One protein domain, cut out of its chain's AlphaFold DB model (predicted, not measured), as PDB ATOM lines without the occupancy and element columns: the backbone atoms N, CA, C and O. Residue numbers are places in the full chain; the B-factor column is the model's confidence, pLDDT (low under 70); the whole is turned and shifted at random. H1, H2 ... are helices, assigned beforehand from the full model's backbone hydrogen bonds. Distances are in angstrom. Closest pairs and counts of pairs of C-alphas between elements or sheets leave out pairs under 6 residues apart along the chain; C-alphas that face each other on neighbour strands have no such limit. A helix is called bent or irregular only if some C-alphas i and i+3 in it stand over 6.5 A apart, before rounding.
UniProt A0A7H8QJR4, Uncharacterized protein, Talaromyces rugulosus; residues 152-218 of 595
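AT A GLANCE: This is residues 152 to 218 of the 595 residues of an uncharacterized protein of Talaromyces rugulosus (UniProt A0A7H8QJR4). Long helix H4 and shorter helix H3 fold back on each other as a slanted hairpin, with small helix H1 packed on H3 and short, uneven H2 near H3's end; beyond H4 the tail, residues 208 to 218, folds back. The printed part has 67 residues with four named helices, in the order H1, H2, H3, H4, which hold 37 of them, and no named strand; its class is all helix, and it is compact, with a radius of gyration of the C-alphas of 11.9 A and spans of 36 by 22 by 16 A.

IN THESE COORDINATES: Find C-alpha 152 at (-14.493, 18.199, -36.214), where H1, residues 152 to 155, begins. H2 is residues 161 to 167, irregular, with C-alphas 163 and 166 7.4 A apart. H3, residues 177 to 186, runs 14.4 A; H4, residues 192 to 207, runs 22.0 A to C-alpha 207 at (-10.925, -2.204, -54.335).

HOW THE PARTS SIT: Start at H1, which touches H3, closest at C-alphas 152 and 179, 4.9 A. H2 and H3, a hairpin, only just touch, with 3 pairs of C-alphas within 8 A, closest 161 and 186, 5.9 A. H3 and H4, also a hairpin, touch through residues 194 to 201 of H4 alone, closest at C-alphas 177 and 198, 6.3 A, opposite ways at 37 degrees, only just steep. Every O i to N i+4 pair is within hydrogen-bond range in H3 and H4; H2 has 0 of 3, but 2 of 4 O i to N i+3 pairs; H1 is too short for an i+4 pair.

THE WHOLE: The farthest C-alphas, Leu 158 and Glu 209, are 36.9 A apart. The printed part has no cut, no link between helices is long, and no printed residue is under 70 in pLDDT.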
ATOM      1  N   LEU A 152     -13.621  18.270 -37.392       93.69
ATOM      2  CA  LEU A 152     -14.493  18.199 -36.214       93.69
ATOM      3  C   LEU A 152     -13.859  17.505 -35.004       93.69
ATOM      4  O   LEU A 152     -14.270  17.771 -33.876       93.69
ATOM      5  N   GLU A 153     -12.812  16.699 -35.200       92.19
ATOM      6  CA  GLU A 153     -12.029  16.100 -34.113       92.19
ATOM      7  C   GLU A 153     -11.509  17.133 -33.100       92.19
ATOM      8  O   GLU A 153     -11.348  16.817 -31.926       92.19
ATOM      9  N   ARG A 154     -11.314  18.393 -33.512       89.62
ATOM     10  CA  ARG A 154     -10.854  19.471 -32.621       89.62
ATOM     11  C   ARG A 154     -11.952  20.071 -31.734       89.62
ATOM     12  O   ARG A 154     -11.639  20.799 -30.793       89.62
ATOM     13  N   PHE A 155     -13.219  19.810 -32.061       91.44
ATOM     14  CA  PHE A 155     -14.402  20.350 -31.382       91.44
ATOM     15  C   PHE A 155     -15.075  19.335 -30.449       91.44
ATOM     16  O   PHE A 155     -16.132  19.621 -29.885       91.44
ATOM     17  N   ILE A 156     -14.469  18.162 -30.250       92.69
ATOM     18  CA  ILE A 156     -14.940  17.181 -29.268       92.69
ATOM     19  C   ILE A 156     -15.005  17.846 -27.886       92.69
ATOM     20  O   ILE A 156     -14.021  18.410 -27.410       92.69
ATOM     21  N   GLY A 157     -16.184  17.797 -27.262       90.62
ATOM     22  CA  GLY A 157     -16.459  18.437 -25.970       90.62
ATOM     23  C   GLY A 157     -16.726  19.947 -26.030       90.62
ATOM     24  O   GLY A 157     -16.988  20.540 -24.989       90.62
ATOM     25  N   LEU A 158     -16.677  20.568 -27.214       90.75
ATOM     26  CA  LEU A 158     -16.938  22.002 -27.413       90.75
ATOM     27  C   LEU A 158     -18.246  22.285 -28.158       90.75
ATOM     28  O   LEU A 158     -18.767  23.393 -28.055       90.75
ATOM     29  N   VAL A 159     -18.765  21.317 -28.919       93.94
ATOM     30  CA  VAL A 159     -20.012  21.472 -29.680       93.94
ATOM     31  C   VAL A 159     -20.992  20.334 -29.447       93.94
ATOM     32  O   VAL A 159     -20.600  19.200 -29.170       93.94
ATOM     33  N   ASP A 160     -22.270  20.652 -29.611       95.50
ATOM     34  CA  ASP A 160     -23.348  19.686 -29.753       95.50
ATOM     35  C   ASP A 160     -23.394  19.186 -31.204       95.50
ATOM     36  O   ASP A 160     -23.741  19.922 -32.136       95.50
ATOM     37  N   PHE A 161     -23.017  17.922 -31.393       96.12
ATOM     38  CA  PHE A 161     -22.917  17.313 -32.715       96.12
ATOM     39  C   PHE A 161     -24.281  17.106 -33.391       96.12
ATOM     40  O   PHE A 161     -24.342  17.074 -34.621       96.12
ATOM     41  N   ASP A 162     -25.382  17.063 -32.635       95.38
ATOM     42  CA  ASP A 162     -26.730  16.941 -33.207       95.38
ATOM     43  C   ASP A 162     -27.159  18.220 -33.937       95.38
ATOM     44  O   ASP A 162     -27.894  18.191 -34.932       95.38
ATOM     45  N   GLN A 163     -26.643  19.367 -33.495       95.50
ATOM     46  CA  GLN A 163     -26.984  20.668 -34.066       95.50
ATOM     47  C   GLN A 163     -26.183  21.008 -35.327       95.50
ATOM     48  O   GLN A 163     -26.567  21.919 -36.058       95.50
ATOM     49  N   ILE A 164     -25.120  20.262 -35.640       95.56
ATOM     50  CA  ILE A 164     -24.234  20.548 -36.782       95.56
ATOM     51  C   ILE A 164     -24.424  19.593 -37.967       95.56
ATOM     52  O   ILE A 164     -23.662  19.668 -38.927       95.56
ATOM     53  N   HIS A 165     -25.451  18.731 -37.966       94.50
ATOM     54  CA  HIS A 165     -25.778  17.855 -39.108       94.50
ATOM     55  C   HIS A 165     -25.894  18.640 -40.429       94.50
ATOM     56  O   HIS A 165     -25.488  18.176 -41.494       94.50
ATOM     57  N   HIS A 166     -26.385  19.881 -40.352       94.00
ATOM     58  CA  HIS A 166     -26.520  20.790 -41.482       94.00
ATOM     59  C   HIS A 166     -25.174  21.231 -42.071       94.00
ATOM     60  O   HIS A 166     -25.187  21.840 -43.132       94.00
ATOM     61  N   GLN A 167     -24.021  20.947 -41.450       94.31
ATOM     62  CA  GLN A 167     -22.684  21.192 -42.013       94.31
ATOM     63  C   GLN A 167     -22.283  20.121 -43.045       94.31
ATOM     64  O   GLN A 167     -21.485  20.399 -43.940       94.31
ATOM     65  N   LYS A 168     -22.916  18.943 -43.017       94.12
ATOM     66  CA  LYS A 168     -22.651  17.815 -43.922       94.12
ATOM     67  C   LYS A 168     -23.013  18.115 -45.376       94.12
ATOM     68  O   LYS A 168     -24.079  18.670 -45.645       94.12
ATOM     69  N   THR A 169     -22.175  17.699 -46.318       90.38
ATOM     70  CA  THR A 169     -22.486  17.765 -47.749       90.38
ATOM     71  C   THR A 169     -22.061  16.481 -48.451       90.38
ATOM     72  O   THR A 169     -20.936  16.009 -48.266       90.38
ATOM     73  N   VAL A 170     -22.978  15.907 -49.239       90.56
ATOM     74  CA  VAL A 170     -22.811  14.602 -49.909       90.56
ATOM     75  C   VAL A 170     -22.368  13.519 -48.909       90.56
ATOM     76  O   VAL A 170     -21.327  12.887 -49.066       90.56
ATOM     77  N   GLY A 171     -23.099  13.387 -47.799       94.00
ATOM     78  CA  GLY A 171     -22.781  12.468 -46.701       94.00
ATOM     79  C   GLY A 171     -21.556  12.820 -45.848       94.00
ATOM     80  O   GLY A 171     -21.414  12.308 -44.748       94.00
ATOM     81  N   SER A 172     -20.685  13.731 -46.272       96.12
ATOM     82  CA  SER A 172     -19.418  13.992 -45.578       96.12
ATOM     83  C   SER A 172     -19.413  15.289 -44.773       96.12
ATOM     84  O   SER A 172     -20.020  16.288 -45.164       96.12
ATOM     85  N   MET A 173     -18.638  15.329 -43.690       95.62
ATOM     86  CA  MET A 173     -18.256  16.579 -43.030       95.62
ATOM     87  C   MET A 173     -17.071  17.206 -43.771       95.62
ATOM     88  O   MET A 173     -15.907  16.878 -43.525       95.62
ATOM     89  N   CYS A 174     -17.392  18.072 -44.740       91.62
ATOM     90  CA  CYS A 174     -16.444  18.779 -45.610       91.62
ATOM     91  C   CYS A 174     -15.407  17.845 -46.273       91.62
ATOM     92  O   CYS A 174     -14.209  18.139 -46.311       91.62
ATOM     93  N   GLY A 175     -15.861  16.682 -46.749       93.81
ATOM     94  CA  GLY A 175     -15.026  15.695 -47.429       93.81
ATOM     95  C   GLY A 175     -13.979  15.014 -46.548       93.81
ATOM     96  O   GLY A 175     -13.071  14.407 -47.098       93.81
ATOM     97  N   SER A 176     -14.024  15.118 -45.212       95.25
ATOM     98  CA  SER A 176     -13.051  14.433 -44.345       95.25
ATOM     99  C   SER A 176     -13.622  13.139 -43.759       95.25
ATOM    100  O   SER A 176     -14.574  13.209 -42.969       95.25
ATOM    101  N   PRO A 177     -13.017  11.964 -44.029       95.81
ATOM    102  CA  PRO A 177     -13.410  10.719 -43.374       95.81
ATOM    103  C   PRO A 177     -13.261  10.773 -41.850       95.81
ATOM    104  O   PRO A 177     -14.180  10.388 -41.132       95.81
ATOM    105  N   ALA A 178     -12.159  11.334 -41.341       95.31
ATOM    106  CA  ALA A 178     -11.935  11.476 -39.900       95.31
ATOM    107  C   ALA A 178     -13.000  12.366 -39.234       95.31
ATOM    108  O   ALA A 178     -13.581  11.982 -38.222       95.31
ATOM    109  N   SER A 179     -13.314  13.515 -39.842       96.19
ATOM    110  CA  SER A 179     -14.342  14.432 -39.328       96.19
ATOM    111  C   SER A 179     -15.738  13.803 -39.350       96.19
ATOM    112  O   SER A 179     -16.507  13.929 -38.400       96.19
ATOM    113  N   THR A 180     -16.049  13.065 -40.420       97.81
ATOM    114  CA  THR A 180     -17.334  12.370 -40.577       97.81
ATOM    115  C   THR A 180     -17.479  11.228 -39.570       97.81
ATOM    116  O   THR A 180     -18.546  11.053 -38.986       97.81
ATOM    117  N   ALA A 181     -16.395  10.494 -39.296       97.12
ATOM    118  CA  ALA A 181     -16.372   9.482 -38.246       97.12
ATOM    119  C   ALA A 181     -16.578  10.103 -36.857       97.12
ATOM    120  O   ALA A 181     -17.354   9.567 -36.076       97.12
ATOM    121  N   VAL A 182     -15.941  11.244 -36.558       96.75
ATOM    122  CA  VAL A 182     -16.174  11.971 -35.298       96.75
ATOM    123  C   VAL A 182     -17.627  12.422 -35.186       96.75
ATOM    124  O   VAL A 182     -18.231  12.206 -34.144       96.75
ATOM    125  N   TYR A 183     -18.221  12.968 -36.247       97.75
ATOM    126  CA  TYR A 183     -19.642  13.317 -36.233       97.75
ATOM    127  C   TYR A 183     -20.524  12.121 -35.848       97.75
ATOM    128  O   TYR A 183     -21.283  12.227 -34.891       97.75
ATOM    129  N   LEU A 184     -20.335  10.961 -36.487       97.44
ATOM    130  CA  LEU A 184     -21.076   9.737 -36.152       97.44
ATOM    131  C   LEU A 184     -20.790   9.194 -34.745       97.44
ATOM    132  O   LEU A 184     -21.635   8.523 -34.161       97.44
ATOM    133  N   MET A 185     -19.597   9.442 -34.198       95.88
ATOM    134  CA  MET A 185     -19.246   9.021 -32.839       95.88
ATOM    135  C   MET A 185     -19.965   9.835 -31.757       95.88
ATOM    136  O   MET A 185     -20.106   9.332 -30.644       95.88
ATOM    137  N   TYR A 186     -20.352  11.080 -32.053       95.38
ATOM    138  CA  TYR A 186     -20.847  12.035 -31.057       95.38
ATOM    139  C   TYR A 186     -22.272  12.546 -31.318       95.38
ATOM    140  O   TYR A 186     -22.842  13.160 -30.418       95.38
ATOM    141  N   CYS A 187     -22.869  12.291 -32.487       94.00
ATOM    142  CA  CYS A 187     -24.296  12.527 -32.701       94.00
ATOM    143  C   CYS A 187     -25.137  11.455 -31.987       94.00
ATOM    144  O   CYS A 187     -24.787  10.274 -31.957       94.00
ATOM    145  N   THR A 188     -26.270  11.851 -31.413       92.81
ATOM    146  CA  THR A 188     -27.187  10.935 -30.718       92.81
ATOM    147  C   THR A 188     -28.047  10.134 -31.691       92.81
ATOM    148  O   THR A 188     -28.447   9.007 -31.390       92.81
ATOM    149  N   SER A 189     -28.319  10.696 -32.870       93.06
ATOM    150  CA  SER A 189     -29.078  10.046 -33.939       93.06
ATOM    151  C   SER A 189     -28.148   9.592 -35.055       93.06
ATOM    152  O   SER A 189     -27.454  10.405 -35.657       93.06
ATOM    153  N   TRP A 190     -28.147   8.290 -35.342       95.06
ATOM    154  CA  TRP A 190     -27.299   7.717 -36.388       95.06
ATOM    155  C   TRP A 190     -27.657   8.265 -37.774       95.06
ATOM    156  O   TRP A 190     -28.817   8.209 -38.188       95.06
ATOM    157  N   ASP A 191     -26.653   8.756 -38.496       96.88
ATOM    158  CA  ASP A 191     -26.811   9.381 -39.806       96.88
ATOM    159  C   ASP A 191     -26.398   8.411 -40.924       96.88
ATOM    160  O   ASP A 191     -25.214   8.207 -41.201       96.88
ATOM    161  N   GLU A 192     -27.395   7.811 -41.578       96.88
ATOM    162  CA  GLU A 192     -27.198   6.803 -42.633       96.88
ATOM    163  C   GLU A 192     -26.413   7.346 -43.838       96.88
ATOM    164  O   GLU A 192     -25.669   6.614 -44.487       96.88
ATOM    165  N   GLU A 193     -26.545   8.640 -44.147       97.25
ATOM    166  CA  GLU A 193     -25.837   9.263 -45.271       97.25
ATOM    167  C   GLU A 193     -24.339   9.395 -44.964       97.25
ATOM    168  O   GLU A 193     -23.496   9.174 -45.837       97.25
ATOM    169  N   ALA A 194     -24.003   9.716 -43.710       97.69
ATOM    170  CA  ALA A 194     -22.621   9.782 -43.252       97.69
ATOM    171  C   ALA A 194     -21.957   8.406 -43.175       97.69
ATOM    172  O   ALA A 194     -20.796   8.262 -43.576       97.69
ATOM    173  N   GLU A 195     -22.687   7.377 -42.736       97.31
ATOM    174  CA  GLU A 195     -22.188   6.002 -42.809       97.31
ATOM    175  C   GLU A 195     -21.965   5.578 -44.265       97.31
ATOM    176  O   GLU A 195     -20.901   5.041 -44.587       97.31
ATOM    177  N   ALA A 196     -22.928   5.846 -45.154       97.44
ATOM    178  CA  ALA A 196     -22.832   5.489 -46.566       97.44
ATOM    179  C   ALA A 196     -21.605   6.121 -47.239       97.44
ATOM    180  O   ALA A 196     -20.910   5.444 -47.998       97.44
ATOM    181  N   TYR A 197     -21.290   7.380 -46.916       97.50
ATOM    182  CA  TYR A 197     -20.067   8.039 -47.375       97.50
ATOM    183  C   TYR A 197     -18.798   7.304 -46.908       97.50
ATOM    184  O   TYR A 197     -17.929   7.000 -47.730       97.50
ATOM    185  N   LEU A 198     -18.693   6.972 -45.615       97.06
ATOM    186  CA  LEU A 198     -17.527   6.259 -45.078       97.06
ATOM    187  C   LEU A 198     -17.392   4.860 -45.686       97.06
ATOM    188  O   LEU A 198     -16.303   4.481 -46.110       97.06
ATOM    189  N   ARG A 199     -18.495   4.109 -45.796       96.06
ATOM    190  CA  ARG A 199     -18.534   2.794 -46.457       96.06
ATOM    191  C   ARG A 199     -18.091   2.877 -47.907       96.06
ATOM    192  O   ARG A 199     -17.309   2.041 -48.348       96.06
ATOM    193  N   TYR A 200     -18.569   3.875 -48.643       95.62
ATOM    194  CA  TYR A 200     -18.171   4.091 -50.027       95.62
ATOM    195  C   TYR A 200     -16.664   4.353 -50.143       95.62
ATOM    196  O   TYR A 200     -15.996   3.688 -50.936       95.62
ATOM    197  N   ALA A 201     -16.119   5.246 -49.311       94.31
ATOM    198  CA  ALA A 201     -14.689   5.542 -49.291       94.31
ATOM    199  C   ALA A 201     -13.850   4.296 -48.952       94.31
ATOM    200  O   ALA A 201     -12.901   3.982 -49.667       94.31
ATOM    201  N   VAL A 202     -14.236   3.539 -47.918       94.00
ATOM    202  CA  VAL A 202     -13.537   2.310 -47.502       94.00
ATOM    203  C   VAL A 202     -13.572   1.248 -48.598       94.00
ATOM    204  O   VAL A 202     -12.535   0.681 -48.939       94.00
ATOM    205  N   ASN A 203     -14.740   1.000 -49.194       93.06
ATOM    206  CA  ASN A 203     -14.890  -0.004 -50.245       93.06
ATOM    207  C   ASN A 203     -14.067   0.339 -51.490       93.06
ATOM    208  O   ASN A 203     -13.501  -0.559 -52.114       93.06
ATOM    209  N   LEU A 204     -13.989   1.623 -51.856       91.12
ATOM    210  CA  LEU A 204     -13.166   2.060 -52.980       91.12
ATOM    211  C   LEU A 204     -11.677   1.863 -52.684       91.12
ATOM    212  O   LEU A 204     -10.970   1.277 -53.496       91.12
ATOM    213  N   CYS A 205     -11.232   2.280 -51.501       87.38
ATOM    214  CA  CYS A 205      -9.877   2.077 -51.001       87.38
ATOM    215  C   CYS A 205      -9.468   0.591 -51.052       87.38
ATOM    216  O   CYS A 205      -8.456   0.245 -51.659       87.38
ATOM    217  N   ILE A 206     -10.306  -0.314 -50.533       87.12
ATOM    218  CA  ILE A 206     -10.067  -1.766 -50.599       87.12
ATOM    219  C   ILE A 206      -9.987  -2.261 -52.048       87.12
ATOM    220  O   ILE A 206      -9.094  -3.040 -52.376       87.12
ATOM    221  N   LYS A 207     -10.901  -1.814 -52.918       86.56
ATOM    222  CA  LYS A 207     -10.925  -2.204 -54.335       86.56
ATOM    223  C   LYS A 207      -9.663  -1.765 -55.085       86.56
ATOM    224  O   LYS A 207      -9.242  -2.459 -56.001       86.56
ATOM    225  N   GLU A 208      -9.083  -0.629 -54.709       82.06
ATOM    226  CA  GLU A 208      -7.825  -0.119 -55.265       82.06
ATOM    227  C   GLU A 208      -6.579  -0.694 -54.572       82.06
ATOM    228  O   GLU A 208      -5.483  -0.187 -54.792       82.06
ATOM    229  N   GLU A 209      -6.733  -1.702 -53.704       79.62
ATOM    230  CA  GLU A 209      -5.660  -2.273 -52.870       79.62
ATOM    231  C   GLU A 209      -4.991  -1.240 -51.934       79.62
ATOM    232  O   GLU A 209      -3.983  -1.506 -51.280       79.62
ATOM    233  N   LYS A 210      -5.610  -0.065 -51.785       71.81
ATOM    234  CA  LYS A 210      -5.225   1.016 -50.878       71.81
ATOM    235  C   LYS A 210      -6.006   0.846 -49.585       71.81
ATOM    236  O   LYS A 210      -7.080   1.395 -49.415       71.81
ATOM    237  N   ARG A 211      -5.503   0.065 -48.635       71.06
ATOM    238  CA  ARG A 211      -6.253  -0.289 -47.408       71.06
ATOM    239  C   ARG A 211      -6.385   0.846 -46.369       71.06
ATOM    240  O   ARG A 211      -6.925   0.618 -45.290       71.06
ATOM    241  N   SER A 212      -5.946   2.063 -46.697       80.44
ATOM    242  CA  SER A 212      -6.072   3.271 -45.872       80.44
ATOM    243  C   SER A 212      -7.041   4.288 -46.482       80.44
ATOM    244  O   SER A 212      -7.177   4.400 -47.701       80.44
ATOM    245  N   LEU A 213      -7.706   5.064 -45.623       88.50
ATOM    246  CA  LEU A 213      -8.512   6.211 -46.041       88.50
ATOM    247  C   LEU A 213      -7.638   7.471 -46.142       88.50
ATOM    248  O   LEU A 213      -6.839   7.721 -45.236       88.50
ATOM    249  N   PRO A 214      -7.813   8.309 -47.177       89.19
ATOM    250  CA  PRO A 214      -7.151   9.608 -47.239       89.19
ATOM    251  C   PRO A 214      -7.757  10.585 -46.217       89.19
ATOM    252  O   PRO A 214      -8.901  10.442 -45.782       89.19
ATOM    253  N   HIS A 215      -7.019  11.643 -45.871       87.62
ATOM    254  CA  HIS A 215      -7.534  12.691 -44.979       87.62
ATOM    255  C   HIS A 215      -8.702  13.493 -45.601       87.62
ATOM    256  O   HIS A 215      -9.510  14.075 -44.867       87.62
ATOM    257  N   ILE A 216      -8.796  13.495 -46.939       89.31
ATOM    258  CA  ILE A 216      -9.858  14.110 -47.735       89.31
ATOM    259  C   ILE A 216     -10.319  13.193 -48.875       89.31
ATOM    260  O   ILE A 216      -9.500  12.619 -49.591       89.31
ATOM    261  N   PHE A 217     -11.633  13.078 -49.062       91.75
ATOM    262  CA  PHE A 217     -12.267  12.309 -50.127       91.75
ATOM    263  C   PHE A 217     -13.714  12.777 -50.385       91.75
ATOM    264  O   PHE A 217     -14.442  13.020 -49.421       91.75
ATOM    265  N   PRO A 218     -14.194  12.837 -51.638       91.69
ATOM    266  CA  PRO A 218     -13.422  12.770 -52.880       91.69
ATOM    267  C   PRO A 218     -12.665  14.082 -53.152       91.69
ATOM    268  O   PRO A 218     -13.003  15.140 -52.617       91.69
TER     269      PRO A 218